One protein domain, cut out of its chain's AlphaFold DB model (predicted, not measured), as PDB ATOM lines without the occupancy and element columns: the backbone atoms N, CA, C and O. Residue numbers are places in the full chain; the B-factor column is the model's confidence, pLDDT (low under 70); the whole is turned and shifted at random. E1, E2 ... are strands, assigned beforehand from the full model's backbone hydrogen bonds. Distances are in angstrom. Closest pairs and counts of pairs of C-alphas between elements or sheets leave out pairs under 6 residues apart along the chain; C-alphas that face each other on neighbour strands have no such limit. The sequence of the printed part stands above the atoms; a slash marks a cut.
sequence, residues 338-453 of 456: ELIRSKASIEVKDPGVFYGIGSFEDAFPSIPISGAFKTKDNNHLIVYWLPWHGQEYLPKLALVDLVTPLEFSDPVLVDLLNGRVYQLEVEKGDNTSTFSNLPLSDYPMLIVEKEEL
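Overview. This is residues 338 to 453 of the 456 residues of an uncharacterized protein of Bacteroides sp (UniProt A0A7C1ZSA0). Two strongly twisted sheets lie face to face as a sandwich, E1, E3, E4, E10, E6 and E7 in one and E2, E5, E9 and E8 in the other, their strands crossed at 39 degrees. Two long loops, residues 351 to 368 and 386 to 397, lie at one end of the sandwich, and the turn of the E3 and E4 hairpin lies at the opposite end. The printed part has 116 residues, with no named helix and ten strands, E1 to E10 in order along the chain; both sheets are antiparallel, and the class is all strand, though under half of the residues are in named elements. The whole is compact, with a radius of gyration of the C-alphas of 13.8 A and spans of 39 by 30 by 24 A.

Along the chain. Find C-alpha 338 at (178.398, 51.518, 129.393), where E1 begins, residues 338 to 340. E2 follows at residues 345 to 350, 15.6 A long. Past the first long loop, look for E3 at residues 369 to 374, 17.7 A, and E4 at 380 to 385, 17.0 A. E5, residues 398 to 404, begins with C-alpha 398 at (196.282, 71.788, 120.550) and runs 18.9 A. Next come E6, residues 411 to 415, E7, 420 to 423, and E8, 427 to 429. E9, residues 432 to 440, is the longest strand at 9 residues and 20.1 A, and bends by 77 degrees at residue 437. E10, residues 445 to 449, ends at C-alpha 449, (188.368, 58.717, 137.696).

Arrangement. Begin with the larger sheet, in the order E1, E3, E4, E10, E6, E7. Edge strand E1 meets E3 only at a point, with C-alphas 339 and 373 facing each other at 4.5 A. In the hairpin E3 and E4, look at N 371 and O 383, 2.9 A, within hydrogen-bond range. In the same range stand N 447 and O 382, 2.8 A, between E10 and E4, N 414 and O 446, 2.8 A, between E6 and E10, and N 413 and O 422, 2.8 A, in the hairpin E6 and E7. The other sheet runs E2, E5, E9, E8: find N 345 and O 403, 2.8 A, N 400 and O 438, 2.8 A, and, in the hairpin E8 and E9, N 434 and O 427, 2.9 A. The facing parts of the two sheets are 10.4 A centre to centre, their best planes 10 degrees apart. Between the sheets, the closest C-alphas of E4 and E9 are those of Trp 385 and Leu 440, 6.1 A. E1 and E8 are apart.

Size, cuts and confidence. The two C-alphas farthest apart are those of Tyr 355 and Asp 377, 40.2 A. The printed part has no cut. The links E2 to E3 and E4 to E5 are long. The mean pLDDT of the printed part is 95.2, and no printed residue is under 70.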
ATOM      1  N   GLU A 338     179.571  51.421 130.252       95.12
ATOM      2  CA  GLU A 338     178.398  51.518 129.393       95.12
ATOM      3  C   GLU A 338     178.366  52.888 128.711       95.12
ATOM      4  O   GLU A 338     178.598  53.920 129.346       95.12
ATOM      5  N   LEU A 339     178.062  52.911 127.410       95.50
ATOM      6  CA  LEU A 339     177.913  54.150 126.645       95.50
ATOM      7  C   LEU A 339     176.739  54.977 127.185       95.50
ATOM      8  O   LEU A 339     175.623  54.472 127.318       95.50
ATOM      9  N   ILE A 340     176.956  56.276 127.396       95.50
ATOM     10  CA  ILE A 340     175.895  57.218 127.763       95.50
ATOM     11  C   ILE A 340     175.771  58.353 126.757       95.50
ATOM     12  O   ILE A 340     176.740  58.822 126.162       95.50
ATOM     13  N   ARG A 341     174.539  58.841 126.587       90.62
ATOM     14  CA  ARG A 341     174.259  60.022 125.767       90.62
ATOM     15  C   ARG A 341     174.562  61.281 126.570       90.62
ATOM     16  O   ARG A 341     173.669  61.873 127.164       90.62
ATOM     17  N   SER A 342     175.826  61.677 126.568       89.50
ATOM     18  CA  SER A 342     176.285  62.969 127.066       89.50
ATOM     19  C   SER A 342     177.265  63.559 126.061       89.50
ATOM     20  O   SER A 342     178.076  62.833 125.486       89.50
ATOM     21  N   LYS A 343     177.165  64.865 125.812       86.25
ATOM     22  CA  LYS A 343     178.050  65.574 124.889       86.25
ATOM     23  C   LYS A 343     178.826  66.623 125.666       86.25
ATOM     24  O   LYS A 343     178.223  67.525 126.241       86.25
ATOM     25  N   ALA A 344     180.149  66.515 125.633       94.62
ATOM     26  CA  ALA A 344     181.017  67.580 126.105       94.62
ATOM     27  C   ALA A 344     181.063  68.717 125.072       94.62
ATOM     28  O   ALA A 344     181.103  68.467 123.862       94.62
ATOM     29  N   SER A 345     181.069  69.959 125.548       95.94
ATOM     30  CA  SER A 345     181.440  71.123 124.746       95.94
ATOM     31  C   SER A 345     182.959  71.257 124.780       95.94
ATOM     32  O   SER A 345     183.550  71.153 125.852       95.94
ATOM     33  N   ILE A 346     183.588  71.436 123.618       97.06
ATOM     34  CA  ILE A 346     185.046  71.516 123.477       97.06
ATOM     35  C   ILE A 346     185.363  72.791 122.704       97.06
ATOM     36  O   ILE A 346     185.010  72.906 121.529       97.06
ATOM     37  N   GLU A 347     186.020  73.743 123.359       96.94
ATOM     38  CA  GLU A 347     186.456  75.003 122.760       96.94
ATOM     39  C   GLU A 347     187.966  74.962 122.512       96.94
ATOM     40  O   GLU A 347     188.746  74.763 123.439       96.94
ATOM     41  N   VAL A 348     188.398  75.178 121.268       97.25
ATOM     42  CA  VAL A 348     189.826  75.257 120.929       97.25
ATOM     43  C   VAL A 348     190.392  76.615 121.339       97.25
ATOM     44  O   VAL A 348     189.945  77.648 120.845       97.25
ATOM     45  N   LYS A 349     191.409  76.604 122.209       97.19
ATOM     46  CA  LYS A 349     192.109  77.799 122.713       97.19
ATOM     47  C   LYS A 349     193.414  78.061 121.971       97.19
ATOM     48  O   LYS A 349     193.736  79.208 121.677       97.19
ATOM     49  N   ASP A 350     194.148  77.000 121.641       96.81
ATOM     50  CA  ASP A 350     195.367  77.043 120.827       96.81
ATOM     51  C   ASP A 350     195.314  75.892 119.813       96.81
ATOM     52  O   ASP A 350     195.174  74.738 120.223       96.81
ATOM     53  N   PRO A 351     195.425  76.157 118.501       96.00
ATOM     54  CA  PRO A 351     195.366  75.111 117.486       96.00
ATOM     55  C   PRO A 351     196.585  74.167 117.476       96.00
ATOM     56  O   PRO A 351     196.558  73.117 116.832       96.00
ATOM     57  N   GLY A 352     197.677  74.501 118.172       96.00
ATOM     58  CA  GLY A 352     198.897  73.697 118.164       96.00
ATOM     59  C   GLY A 352     199.496  73.599 116.759       96.00
ATOM     60  O   GLY A 352     199.816  74.616 116.145       96.00
ATOM     61  N   VAL A 353     199.667  72.372 116.255       95.31
ATOM     62  CA  VAL A 353     200.081  72.107 114.860       95.31
ATOM     63  C   VAL A 353     198.915  71.921 113.886       95.31
ATOM     64  O   VAL A 353     199.145  71.744 112.689       95.31
ATOM     65  N   PHE A 354     197.673  71.915 114.369       95.12
ATOM     66  CA  PHE A 354     196.504  71.655 113.538       95.12
ATOM     67  C   PHE A 354     196.019  72.955 112.900       95.12
ATOM     68  O   PHE A 354     195.499  73.842 113.566       95.12
ATOM     69  N   TYR A 355     196.188  73.087 111.589       90.44
ATOM     70  CA  TYR A 355     195.644  74.223 110.847       90.44
ATOM     71  C   TYR A 355     194.156  74.017 110.564       90.44
ATOM     72  O   TYR A 355     193.750  72.903 110.263       90.44
ATOM     73  N   GLY A 356     193.361  75.088 110.596       91.62
ATOM     74  CA  GLY A 356     191.932  75.008 110.280       91.62
ATOM     75  C   GLY A 356     191.101  74.346 111.379       91.62
ATOM     76  O   GLY A 356     190.149  73.640 111.064       91.62
ATOM     77  N   ILE A 357     191.463  74.560 112.650       94.38
ATOM     78  CA  ILE A 357     190.605  74.306 113.817       94.38
ATOM     79  C   ILE A 357     190.434  75.601 114.618       94.38
ATOM     80  O   ILE A 357     191.336  76.441 114.637       94.38
ATOM     81  N   GLY A 358     189.296  75.774 115.288       91.50
ATOM     82  CA  GLY A 358     189.010  76.991 116.047       91.50
ATOM     83  C   GLY A 358     187.523  77.308 116.128       91.50
ATOM     84  O   GLY A 358     186.683  76.546 115.663       91.50
ATOM     85  N   SER A 359     187.199  78.473 116.687       87.94
ATOM     86  CA  SER A 359     185.817  78.926 116.909       87.94
ATOM     87  C   SER A 359     185.007  79.190 115.633       87.94
ATOM     88  O   SER A 359     183.792  79.344 115.715       87.94
ATOM     89  N   PHE A 360     185.662  79.291 114.475       87.94
ATOM     90  CA  PHE A 360     185.018  79.574 113.186       87.94
ATOM     91  C   PHE A 360     184.888  78.342 112.286       87.94
ATOM     92  O   PHE A 360     184.282  78.439 111.224       87.94
ATOM     93  N   GLU A 361     185.459  77.207 112.688       92.12
ATOM     94  CA  GLU A 361     185.550  76.013 111.852       92.12
ATOM     95  C   GLU A 361     184.386  75.068 112.152       92.12
ATOM     96  O   GLU A 361     184.154  74.693 113.303       92.12
ATOM     97  N   ASP A 362     183.655  74.663 111.115       90.56
ATOM     98  CA  ASP A 362     182.466  73.809 111.223       90.56
ATOM     99  C   ASP A 362     182.503  72.580 110.290       90.56
ATOM    100  O   ASP A 362     181.549  71.799 110.218       90.56
ATOM    101  N   ALA A 363     183.623  72.376 109.593       91.25
ATOM    102  CA  ALA A 363     183.809  71.282 108.655       91.25
ATOM    103  C   ALA A 363     184.437  70.048 109.320       91.25
ATOM    104  O   ALA A 363     185.256  70.141 110.229       91.25
ATOM    105  N   PHE A 364     184.115  68.855 108.816       90.56
ATOM    106  CA  PHE A 364     184.934  67.671 109.079       90.56
ATOM    107  C   PHE A 364     186.257  67.786 108.295       90.56
ATOM    108  O   PHE A 364     186.194  68.117 107.108       90.56
ATOM    109  N   PRO A 365     187.430  67.477 108.883       92.00
ATOM    110  CA  PRO A 365     187.673  66.905 110.216       92.00
ATOM    111  C   PRO A 365     188.070  67.924 111.312       92.00
ATOM    112  O   PRO A 365     188.715  67.557 112.292       92.00
ATOM    113  N   SER A 366     187.707  69.198 111.170       93.50
ATOM    114  CA  SER A 366     188.137  70.303 112.043       93.50
ATOM    115  C   SER A 366     187.467  70.366 113.417       93.50
ATOM    116  O   SER A 366     187.899  71.135 114.277       93.50
ATOM    117  N   ILE A 367     186.415  69.577 113.641       93.62
ATOM    118  CA  ILE A 367     185.633  69.601 114.880       93.62
ATOM    119  C   ILE A 367     186.102  68.477 115.819       93.62
ATOM    120  O   ILE A 367     186.035  67.308 115.425       93.62
ATOM    121  N   PRO A 368     186.513  68.785 117.067       95.94
ATOM    122  CA  PRO A 368     186.770  67.766 118.078       95.94
ATOM    123  C   PRO A 368     185.528  66.918 118.363       95.94
ATOM    124  O   PRO A 368     184.409  67.421 118.479       95.94
ATOM    125  N   ILE A 369     185.734  65.617 118.514       95.62
ATOM    126  CA  ILE A 369     184.688  64.642 118.808       95.62
ATOM    127  C   ILE A 369     184.880  64.134 120.233       95.62
ATOM    128  O   ILE A 369     186.006  64.046 120.722       95.62
ATOM    129  N   SER A 370     183.774  63.794 120.894       96.88
ATOM    130  CA  SER A 370     183.786  63.163 122.207       96.88
ATOM    131  C   SER A 370     182.795  62.010 122.322       96.88
ATOM    132  O   SER A 370     181.819  61.915 121.574       96.88
ATOM    133  N   GLY A 371     183.076  61.133 123.279       96.88
ATOM    134  CA  GLY A 371     182.211  60.059 123.748       96.88
ATOM    135  C   GLY A 371     182.217  60.015 125.271       96.88
ATOM    136  O   GLY A 371     183.187  60.444 125.898       96.88
ATOM    137  N   ALA A 372     181.144  59.500 125.863       97.25
ATOM    138  CA  ALA A 372     180.987  59.432 127.308       97.25
ATOM    139  C   ALA A 372     180.499  58.053 127.745       97.25
ATOM    140  O   ALA A 372     179.606  57.473 127.126       97.25
ATOM    141  N   PHE A 373     181.061  57.561 128.840       96.75
ATOM    142  CA  PHE A 373     180.747  56.264 129.415       96.75
ATOM    143  C   PHE A 373     180.570  56.389 130.921       96.75
ATOM    144  O   PHE A 373     181.086  57.325 131.538       96.75
ATOM    145  N   LYS A 374     179.864  55.426 131.511       96.06
ATOM    146  CA  LYS A 374     179.773  55.284 132.963       96.06
ATOM    147  C   LYS A 374     179.954  53.844 133.409       96.06
ATOM    148  O   LYS A 374     179.634  52.927 132.656       96.06
ATOM    149  N   THR A 375     180.408  53.660 134.639       95.94
ATOM    150  CA  THR A 375     180.357  52.370 135.328       95.94
ATOM    151  C   THR A 375     179.011  52.175 136.030       95.94
ATOM    152  O   THR A 375     178.181  53.089 136.107       95.94
ATOM    153  N   LYS A 376     178.782  50.975 136.578       94.12
ATOM    154  CA  LYS A 376     177.606  50.683 137.421       94.12
ATOM    155  C   LYS A 376     177.571  51.514 138.703       94.12
ATOM    156  O   LYS A 376     176.485  51.856 139.161       94.12
ATOM    157  N   ASP A 377     178.746  51.872 139.216       93.69
ATOM    158  CA  ASP A 377     178.918  52.718 140.399       93.69
ATOM    159  C   ASP A 377     178.857  54.219 140.054       93.69
ATOM    160  O   ASP A 377     179.080  55.070 140.906       93.69
ATOM    161  N   ASN A 378     178.479  54.546 138.809       93.19
ATOM    162  CA  ASN A 378     178.296  55.903 138.294       93.19
ATOM    163  C   ASN A 378     179.591  56.734 138.204       93.19
ATOM    164  O   ASN A 378     179.528  57.962 138.155       93.19
ATOM    165  N   ASN A 379     180.747  56.070 138.105       94.88
ATOM    166  CA  ASN A 379     182.006  56.715 137.738       94.88
ATOM    167  C   ASN A 379     182.045  56.968 136.232       94.88
ATOM    168  O   ASN A 379     181.591  56.137 135.441       94.88
ATOM    169  N   HIS A 380     182.583  58.116 135.824       95.50
ATOM    170  CA  HIS A 380     182.524  58.576 134.440       95.50
ATOM    171  C   HIS A 380     183.860  58.431 133.708       95.50
ATOM    172  O   HIS A 380     184.941  58.550 134.285       95.50
ATOM    173  N   LEU A 381     183.768  58.221 132.395       96.81
ATOM    174  CA  LEU A 381     184.887  58.313 131.464       96.81
ATOM    175  C   LEU A 381     184.463  59.160 130.267       96.81
ATOM    176  O   LEU A 381     183.425  58.907 129.652       96.81
ATOM    177  N   ILE A 382     185.276  60.155 129.920       97.94
ATOM    178  CA  ILE A 382     185.136  60.932 128.688       97.94
ATOM    179  C   ILE A 382     186.324  60.626 127.797       97.94
ATOM    180  O   ILE A 382     187.472  60.721 128.218       97.94
ATOM    181  N   VAL A 383     186.040  60.314 126.542       98.25
ATOM    182  CA  VAL A 383     187.041  60.261 125.482       98.25
ATOM    183  C   VAL A 383     186.858  61.465 124.574       98.25
ATOM    184  O   VAL A 383     185.724  61.819 124.247       98.25
ATOM    185  N   TYR A 384     187.950  62.091 124.149       98.31
ATOM    186  CA  TYR A 384     187.907  63.172 123.171       98.31
ATOM    187  C   TYR A 384     189.142  63.169 122.267       98.31
ATOM    188  O   TYR A 384     190.222  62.741 122.673       98.31
ATOM    189  N   TRP A 385     188.970  63.596 121.016       98.12
ATOM    190  CA  TRP A 385     190.053  63.719 120.038       98.12
ATOM    191  C   TRP A 385     189.651  64.599 118.859       98.12
ATOM    192  O   TRP A 385     188.471  64.873 118.636       98.12
ATOM    193  N   LEU A 386     190.638  65.013 118.072       97.50
ATOM    194  CA  LEU A 386     190.421  65.632 116.773       97.50
ATOM    195  C   LEU A 386     190.507  64.546 115.686       97.50
ATOM    196  O   LEU A 386     191.535  63.874 115.594       97.50
ATOM    197  N   PRO A 387     189.494  64.356 114.823       95.88
ATOM    198  CA  PRO A 387     189.525  63.346 113.760       95.88
ATOM    199  C   PRO A 387     190.416  63.756 112.568       95.88
ATOM    200  O   PRO A 387     190.137  63.416 111.420       95.88
ATOM    201  N   TRP A 388     191.481  64.521 112.829       93.69
ATOM    202  CA  TRP A 388     192.400  65.053 111.826       93.69
ATOM    203  C   TRP A 388     193.179  63.946 111.118       93.69
ATOM    204  O   TRP A 388     193.301  62.831 111.621       93.69
ATOM    205  N   HIS A 389     193.796  64.259 109.981       90.19
ATOM    206  CA  HIS A 389     194.701  63.316 109.326       90.19
ATOM    207  C   HIS A 389     195.867  62.950 110.248       90.19
ATOM    208  O   HIS A 389     196.611  63.829 110.692       90.19
ATOM    209  N   GLY A 390     196.036  61.648 110.493       92.38
ATOM    210  CA  GLY A 390     197.028  61.130 111.431       92.38
ATOM    211  C   GLY A 390     198.456  61.568 111.094       92.38
ATOM    212  O   GLY A 390     198.948  61.342 109.989       92.38
ATOM    213  N   GLN A 391     199.130  62.172 112.067       94.12
ATOM    214  CA  GLN A 391     200.529  62.587 112.008       94.12
ATOM    215  C   GLN A 391     201.408  61.559 112.724       94.12
ATOM    216  O   GLN A 391     201.069  61.102 113.813       94.12
ATOM    217  N   GLU A 392     202.579  61.224 112.180       95.75
ATOM    218  CA  GLU A 392     203.499  60.296 112.867       95.75
ATOM    219  C   GLU A 392     204.094  60.911 114.146       95.75
ATOM    220  O   GLU A 392     204.360  60.211 115.125       95.75
ATOM    221  N   TYR A 393     204.253  62.236 114.154       94.00
ATOM    222  CA  TYR A 393     204.778  63.002 115.275       94.00
ATOM    223  C   TYR A 393     203.987  64.301 115.453       94.00
ATOM    224  O   TYR A 393     203.706  64.999 114.482       94.00
ATOM    225  N   LEU A 394     203.648  64.625 116.704       94.94
ATOM    226  CA  LEU A 394     203.001  65.881 117.081       94.94
ATOM    227  C   LEU A 394     203.948  66.672 117.994       94.94
ATOM    228  O   LEU A 394     203.983  66.407 119.194       94.94
ATOM    229  N   PRO A 395     204.723  67.635 117.462       94.38
ATOM    230  CA  PRO A 395     205.647  68.422 118.281       94.38
ATOM    231  C   PRO A 395     204.939  69.353 119.271       94.38
ATOM    232  O   PRO A 395     205.531  69.735 120.275       94.38
ATOM    233  N   LYS A 396     203.692  69.742 118.981       96.06
ATOM    234  CA  LYS A 396     202.856  70.584 119.839       96.06
ATOM    235  C   LYS A 396     201.398  70.151 119.692       96.06
ATOM    236  O   LYS A 396     200.879  70.124 118.579       96.06
ATOM    237  N   LEU A 397     200.752  69.813 120.803       96.88
ATOM    238  CA  LEU A 397     199.319  69.508 120.843       96.88
ATOM    239  C   LEU A 397     198.495  70.802 120.794       96.88
ATOM    240  O   LEU A 397     198.999  71.869 121.156       96.88
ATOM    241  N   ALA A 398     197.245  70.709 120.345       97.62
ATOM    242  CA  ALA A 398     196.282  71.788 120.550       97.62
ATOM    243  C   ALA A 398     195.908  71.874 122.036       97.62
ATOM    244  O   ALA A 398     196.073  70.899 122.770       97.62
ATOM    245  N   LEU A 399     195.397  73.023 122.470       98.12
ATOM    246  CA  LEU A 399     194.838  73.216 123.806       98.12
ATOM    247  C   LEU A 399     193.348  73.524 123.699       98.12
ATOM    248  O   LEU A 399     192.943  74.336 122.862       98.12
ATOM    249  N   VAL A 400     192.549  72.883 124.547       98.25
ATOM    250  CA  VAL A 400     191.095  73.042 124.594       98.25
ATOM    251  C   VAL A 400     190.595  73.266 126.013       98.25
ATOM    252  O   VAL A 400     191.177  72.757 126.969       98.25
ATOM    253  N   ASP A 401     189.471  73.961 126.128       98.12
ATOM    254  CA  ASP A 401     188.630  73.907 127.320       98.12
ATOM    255  C   ASP A 401     187.496  72.904 127.058       98.12
ATOM    256  O   ASP A 401     186.855  72.941 126.003       98.12
ATOM    257  N   LEU A 402     187.261  71.983 127.996       98.31
ATOM    258  CA  LEU A 402     186.211  70.966 127.916       98.31
ATOM    259  C   LEU A 402     185.208  71.163 129.053       98.31
ATOM    260  O   LEU A 402     185.579  71.137 130.222       98.31
ATOM    261  N   VAL A 403     183.927  71.294 128.704       97.94
ATOM    262  CA  VAL A 403     182.814  71.405 129.658       97.94
ATOM    263  C   VAL A 403     181.860  70.238 129.460       97.94
ATOM    264  O   VAL A 403     181.418  69.966 128.343       97.94
ATOM    265  N   THR A 404     181.509  69.550 130.540       97.44
ATOM    266  CA  THR A 404     180.617  68.385 130.516       97.44
ATOM    267  C   THR A 404     179.581  68.458 131.642       97.44
ATOM    268  O   THR A 404     179.892  68.989 132.706       97.44
ATOM    269  N   PRO A 405     178.360  67.918 131.459       96.19
ATOM    270  CA  PRO A 405     177.397  67.769 132.551       96.19
ATOM    271  C   PRO A 405     177.721  66.586 133.485       96.19
ATOM    272  O   PRO A 405     176.945  66.278 134.381       96.19
ATOM    273  N   LEU A 406     178.817  65.860 133.234       95.94
ATOM    274  CA  LEU A 406     179.250  64.742 134.069       95.94
ATOM    275  C   LEU A 406     180.090  65.250 135.238       95.94
ATOM    276  O   LEU A 406     180.948  66.117 135.065       95.94
ATOM    277  N   GLU A 407     179.858  64.686 136.416       93.81
ATOM    278  CA  GLU A 407     180.605  65.011 137.628       93.81
ATOM    279  C   GLU A 407     181.852  64.137 137.748       93.81
ATOM    280  O   GLU A 407     181.801  62.944 137.443       93.81
ATOM    281  N   PHE A 408     182.946  64.750 138.210       95.19
ATOM    282  CA  PHE A 408     184.199  64.067 138.520       95.19
ATOM    283  C   PHE A 408     184.691  64.397 139.936       95.19
ATOM    284  O   PHE A 408     184.523  65.524 140.429       95.19
ATOM    285  N   SER A 409     185.310  63.419 140.593       92.81
ATOM    286  CA  SER A 409     185.825  63.528 141.962       92.81
ATOM    287  C   SER A 409     187.343  63.682 142.014       92.81
ATOM    288  O   SER A 409     187.811  64.686 142.550       92.81
ATOM    289  N   ASP A 410     188.096  62.741 141.440       95.19
ATOM    290  CA  ASP A 410     189.561  62.784 141.314       95.19
ATOM    291  C   ASP A 410     189.963  62.373 139.885       95.19
ATOM    292  O   ASP A 410     190.462  61.264 139.652       95.19
ATOM    293  N   PRO A 411     189.688  63.238 138.889       97.31
ATOM    294  CA  PRO A 411     189.932  62.911 137.497       97.31
ATOM    295  C   PRO A 411     191.422  62.950 137.147       97.31
ATOM    296  O   PRO A 411     192.190  63.805 137.594       97.31
ATOM    297  N   VAL A 412     191.806  62.067 136.233       98.12
ATOM    298  CA  VAL A 412     193.117  62.050 135.583       98.12
ATOM    299  C   VAL A 412     192.965  62.020 134.069       98.12
ATOM    300  O   VAL A 412     191.983  61.507 133.530       98.12
ATOM    301  N   LEU A 413     193.965  62.562 133.377       98.38
ATOM    302  CA  LEU A 413     194.102  62.466 131.932       98.38
ATOM    303  C   LEU A 413     194.984  61.272 131.578       98.38
ATOM    304  O   LEU A 413     196.111  61.186 132.063       98.38
ATOM    305  N   VAL A 414     194.527  60.408 130.679       98.19
ATOM    306  CA  VAL A 414     195.314  59.292 130.143       98.19
ATOM    307  C   VAL A 414     195.607  59.517 128.664       98.19
ATOM    308  O   VAL A 414     194.698  59.680 127.846       98.19
ATOM    309  N   ASP A 415     196.891  59.485 128.321       97.69
ATOM    310  CA  ASP A 415     197.377  59.425 126.946       97.69
ATOM    311  C   ASP A 415     197.531  57.954 126.540       97.69
ATOM    312  O   ASP A 415     198.478  57.271 126.931       97.69
ATOM    313  N   LEU A 416     196.587  57.450 125.745       96.75
ATOM    314  CA  LEU A 416     196.565  56.042 125.343       96.75
ATOM    315  C   LEU A 416     197.706  55.655 124.395       96.75
ATOM    316  O   LEU A 416     198.029  54.471 124.286       96.75
ATOM    317  N   LEU A 417     198.328  56.616 123.705       97.38
ATOM    318  CA  LEU A 417     199.399  56.314 122.761       97.38
ATOM    319  C   LEU A 417     200.694  55.935 123.490       97.38
ATOM    320  O   LEU A 417     201.415  55.059 123.021       97.38
ATOM    321  N   ASN A 418     200.986  56.570 124.630       94.94
ATOM    322  CA  ASN A 418     202.219  56.332 125.395       94.94
ATOM    323  C   ASN A 418     202.010  55.820 126.832       94.94
ATOM    324  O   ASN A 418     202.994  55.493 127.492       94.94
ATOM    325  N   GLY A 419     200.767  55.737 127.309       94.69
ATOM    326  CA  GLY A 419     200.409  55.200 128.625       94.69
ATOM    327  C   GLY A 419     200.636  56.161 129.793       94.69
ATOM    328  O   GLY A 419     200.566  55.745 130.948       94.69
ATOM    329  N   ARG A 420     200.938  57.441 129.539       96.06
ATOM    330  CA  ARG A 420     201.131  58.426 130.611       96.06
ATOM    331  C   ARG A 420     199.798  58.860 131.205       96.06
ATOM    332  O   ARG A 420     198.823  59.078 130.488       96.06
ATOM    333  N   VAL A 421     199.814  59.050 132.520       97.38
ATOM    334  CA  VAL A 421     198.685  59.536 133.311       97.38
ATOM    335  C   VAL A 421     199.077  60.868 133.944       97.38
ATOM    336  O   VAL A 421     200.152  60.980 134.534       97.38
ATOM    337  N   TYR A 422     198.216  61.871 133.821       97.25
ATOM    338  CA  TYR A 422     198.436  63.216 134.343       97.25
ATOM    339  C   TYR A 422     197.313  63.575 135.312       97.25
ATOM    340  O   TYR A 422     196.141  63.350 135.018       97.25
ATOM    341  N   GLN A 423     197.670  64.147 136.459       96.62
ATOM    342  CA  GLN A 423     196.680  64.696 137.383       96.62
ATOM    343  C   GLN A 423     195.945  65.860 136.707       96.62
ATOM    344  O   GLN A 423     196.591  66.704 136.081       96.62
ATOM    345  N   LEU A 424     194.620  65.904 136.847       97.19
ATOM    346  CA  LEU A 424     193.809  67.031 136.400       97.19
ATOM    347  C   LEU A 424     193.255  67.810 137.588       97.19
ATOM    348  O   LEU A 424     192.966  67.251 138.646       97.19
ATOM    349  N   GLU A 425     193.084  69.109 137.372       95.25
ATOM    350  CA  GLU A 425     192.213  69.947 138.183       95.25
ATOM    351  C   GLU A 425     190.858  70.049 137.478       95.25
ATOM    352  O   GLU A 425     190.793  70.138 136.248       95.25
ATOM    353  N   VAL A 426     189.777  70.010 138.256       96.62
ATOM    354  CA  VAL A 426     188.408  70.137 137.754       96.62
ATOM    355  C   VAL A 426     187.711  71.281 138.473       96.62
ATOM    356  O   VAL A 426     187.628  71.304 139.703       96.62
ATOM    357  N   GLU A 427     187.200  72.237 137.706       97.19
ATOM    358  CA  GLU A 427     186.334  73.282 138.235       97.19
ATOM    359  C   GLU A 427     184.891  72.767 138.238       97.19
ATOM    360  O   GLU A 427     184.351  72.384 137.197       97.19
ATOM    361  N   LYS A 428     184.275  72.729 139.424       94.00
ATOM    362  CA  LYS A 428     182.891  72.276 139.608       94.00
ATOM    363  C   LYS A 428     181.943  73.468 139.512       94.00
ATOM    364  O   LYS A 428     182.012  74.372 140.342       94.00
ATOM    365  N   GLY A 429     181.070  73.455 138.510       87.62
ATOM    366  CA  GLY A 429     179.965  74.398 138.353       87.62
ATOM    367  C   GLY A 429     178.621  73.792 138.766       87.62
ATOM    368  O   GLY A 429     178.546  72.647 139.212       87.62
ATOM    369  N   ASP A 430     177.538  74.550 138.577       86.56
ATOM    370  CA  ASP A 430     176.171  74.064 138.800       86.56
ATOM    371  C   ASP A 430     175.828  72.949 137.789       86.56
ATOM    372  O   ASP A 430     175.423  73.215 136.656       86.56
ATOM    373  N   ASN A 431     175.967  71.688 138.217       86.31
ATOM    374  CA  ASN A 431     175.791  70.470 137.410       86.31
ATOM    375  C   ASN A 431     176.763  70.340 136.221       86.31
ATOM    376  O   ASN A 431     176.419  69.730 135.204       86.31
ATOM    377  N   THR A 432     177.958  70.927 136.311       94.44
ATOM    378  CA  THR A 432     178.983  70.807 135.267       94.44
ATOM    379  C   THR A 432     180.376  70.603 135.850       94.44
ATOM    380  O   THR A 432     180.698  71.093 136.931       94.44
ATOM    381  N   SER A 433     181.221  69.909 135.090       97.06
ATOM    382  CA  SER A 433     182.668  69.868 135.301       97.06
ATOM    383  C   SER A 433     183.365  70.562 134.138       97.06
ATOM    384  O   SER A 433     183.079  70.257 132.972       97.06
ATOM    385  N   THR A 434     184.287  71.466 134.455       98.00
ATOM    386  CA  THR A 434     185.108  72.191 133.482       98.00
ATOM    387  C   THR A 434     186.574  71.816 133.651       98.00
ATOM    388  O   THR A 434     187.114  71.833 134.757       98.00
ATOM    389  N   PHE A 435     187.219  71.503 132.530       98.31
ATOM    390  CA  PHE A 435     188.643  71.220 132.434       98.31
ATOM    391  C   PHE A 435     189.285  72.216 131.473       98.31
ATOM    392  O   PHE A 435     188.954  72.231 130.286       98.31
ATOM    393  N   SER A 436     190.197  73.043 131.977       97.81
ATOM    394  CA  SER A 436     190.844  74.088 131.181       97.81
ATOM    395  C   SER A 436     192.214  73.671 130.667       97.81
ATOM    396  O   SER A 436     192.949  72.951 131.342       97.81
ATOM    397  N   ASN A 437     192.593  74.190 129.497       96.81
ATOM    398  CA  ASN A 437     193.905  73.962 128.874       96.81
ATOM    399  C   ASN A 437     194.277  72.475 128.706       96.81
ATOM    400  O   ASN A 437     195.448  72.097 128.813       96.81
ATOM    401  N   LEU A 438     193.291  71.622 128.427       98.25
ATOM    402  CA  LEU A 438     193.532  70.217 128.133       98.25
ATOM    403  C   LEU A 438     194.255  70.058 126.792       98.25
ATOM    404  O   LEU A 438     193.913  70.743 125.824       98.25
ATOM    405  N   PRO A 439     195.203  69.117 126.673       97.94
ATOM    406  CA  PRO A 439     195.788  68.793 125.385       97.94
ATOM    407  C   PRO A 439     194.761  68.097 124.482       97.94
ATOM    408  O   PRO A 439     194.058  67.181 124.909       97.94
ATOM    409  N   LEU A 440     194.722  68.487 123.212       97.94
ATOM    410  CA  LEU A 440     193.963  67.849 122.140       97.94
ATOM    411  C   LEU A 440     194.936  67.307 121.087       97.94
ATOM    412  O   LEU A 440     195.814  68.025 120.596       97.94
ATOM    413  N   SER A 441     194.769  66.036 120.728       97.94
ATOM    414  CA  SER A 441     195.576  65.336 119.729       97.94
ATOM    415  C   SER A 441     194.709  64.771 118.597       97.94
ATOM    416  O   SER A 441     193.479  64.822 118.637       97.94
ATOM    417  N   ASP A 442     195.362  64.210 117.576       97.25
ATOM    418  CA  ASP A 442     194.727  63.474 116.476       97.25
ATOM    419  C   ASP A 442     194.440  62.003 116.839       97.25
ATOM    420  O   ASP A 442     194.385  61.140 115.959       97.25
ATOM    421  N   TYR A 443     194.316  61.705 118.138       97.94
ATOM    422  CA  TYR A 443     193.962  60.404 118.701       97.94
ATOM    423  C   TYR A 443     193.250  60.558 120.061       97.94
ATOM    424  O   TYR A 443     193.310  61.617 120.674       97.94
ATOM    425  N   PRO A 444     192.547  59.519 120.539       98.06
ATOM    426  CA  PRO A 444     191.826  59.532 121.807       98.06
ATOM    427  C   PRO A 444     192.681  59.889 123.024       98.06
ATOM    428  O   PRO A 444     193.645  59.190 123.341       98.06
ATOM    429  N   MET A 445     192.247  60.927 123.732       98.12
ATOM    430  CA  MET A 445     192.650  61.266 125.095       98.12
ATOM    431  C   MET A 445     191.491  60.932 126.039       98.12
ATOM    432  O   MET A 445     190.330  61.152 125.677       98.12
ATOM    433  N   LEU A 446     191.783  60.394 127.229       98.06
ATOM    434  CA  LEU A 446     190.752  60.002 128.197       98.06
ATOM    435  C   LEU A 446     190.802  60.850 129.459       98.06
ATOM    436  O   LEU A 446     191.869  61.013 130.036       98.06
ATOM    437  N   ILE A 447     189.642  61.301 129.922       98.25
ATOM    438  CA  ILE A 447     189.426  61.780 131.287       98.25
ATOM    439  C   ILE A 447     188.673  60.678 132.021       98.25
ATOM    440  O   ILE A 447     187.608  60.255 131.566       98.25
ATOM    441  N   VAL A 448     189.220  60.204 133.131       97.19
ATOM    442  CA  VAL A 448     188.649  59.103 133.911       97.19
ATOM    443  C   VAL A 448     188.927  59.318 135.393       97.19
ATOM    444  O   VAL A 448     189.901  59.983 135.744       97.19
ATOM    445  N   GLU A 449     188.080  58.771 136.261       95.19
ATOM    446  CA  GLU A 449     188.368  58.717 137.696       95.19
ATOM    447  C   GLU A 449     189.640  57.907 137.959       95.19
ATOM    448  O   GLU A 449     189.817  56.801 137.443       95.19
ATOM    449  N   LYS A 450     190.534  58.446 138.786       94.44
ATOM    450  CA  LYS A 450     191.814  57.807 139.109       94.44
ATOM    451  C   LYS A 450     191.659  56.408 139.698       94.44
ATOM    452  O   LYS A 450     192.494  55.546 139.439       94.44
ATOM    453  N   GLU A 451     190.608  56.187 140.484       91.81
ATOM    454  CA  GLU A 451     190.320  54.894 141.113       91.81
ATOM    455  C   GLU A 451     189.929  53.793 140.116       91.81
ATOM    456  O   GLU A 451     190.078  52.614 140.425       91.81
ATOM    457  N   GLU A 452     189.490  54.154 138.905       91.62
ATOM    458  CA  GLU A 452     189.119  53.189 137.864       91.62
ATOM    459  C   GLU A 452     190.329  52.632 137.101       91.62
ATOM    460  O   GLU A 452     190.199  51.637 136.373       91.62
ATOM    461  N   LEU A 453     191.505  53.254 137.262       89.31
ATOM    462  CA  LEU A 453     192.746  52.798 136.649       89.31
ATOM    463  C   LEU A 453     193.298  51.581 137.391       89.31
ATOM    464  O   LEU A 453     193.774  51.666 138.523       89.31
TER     465      LEU A 453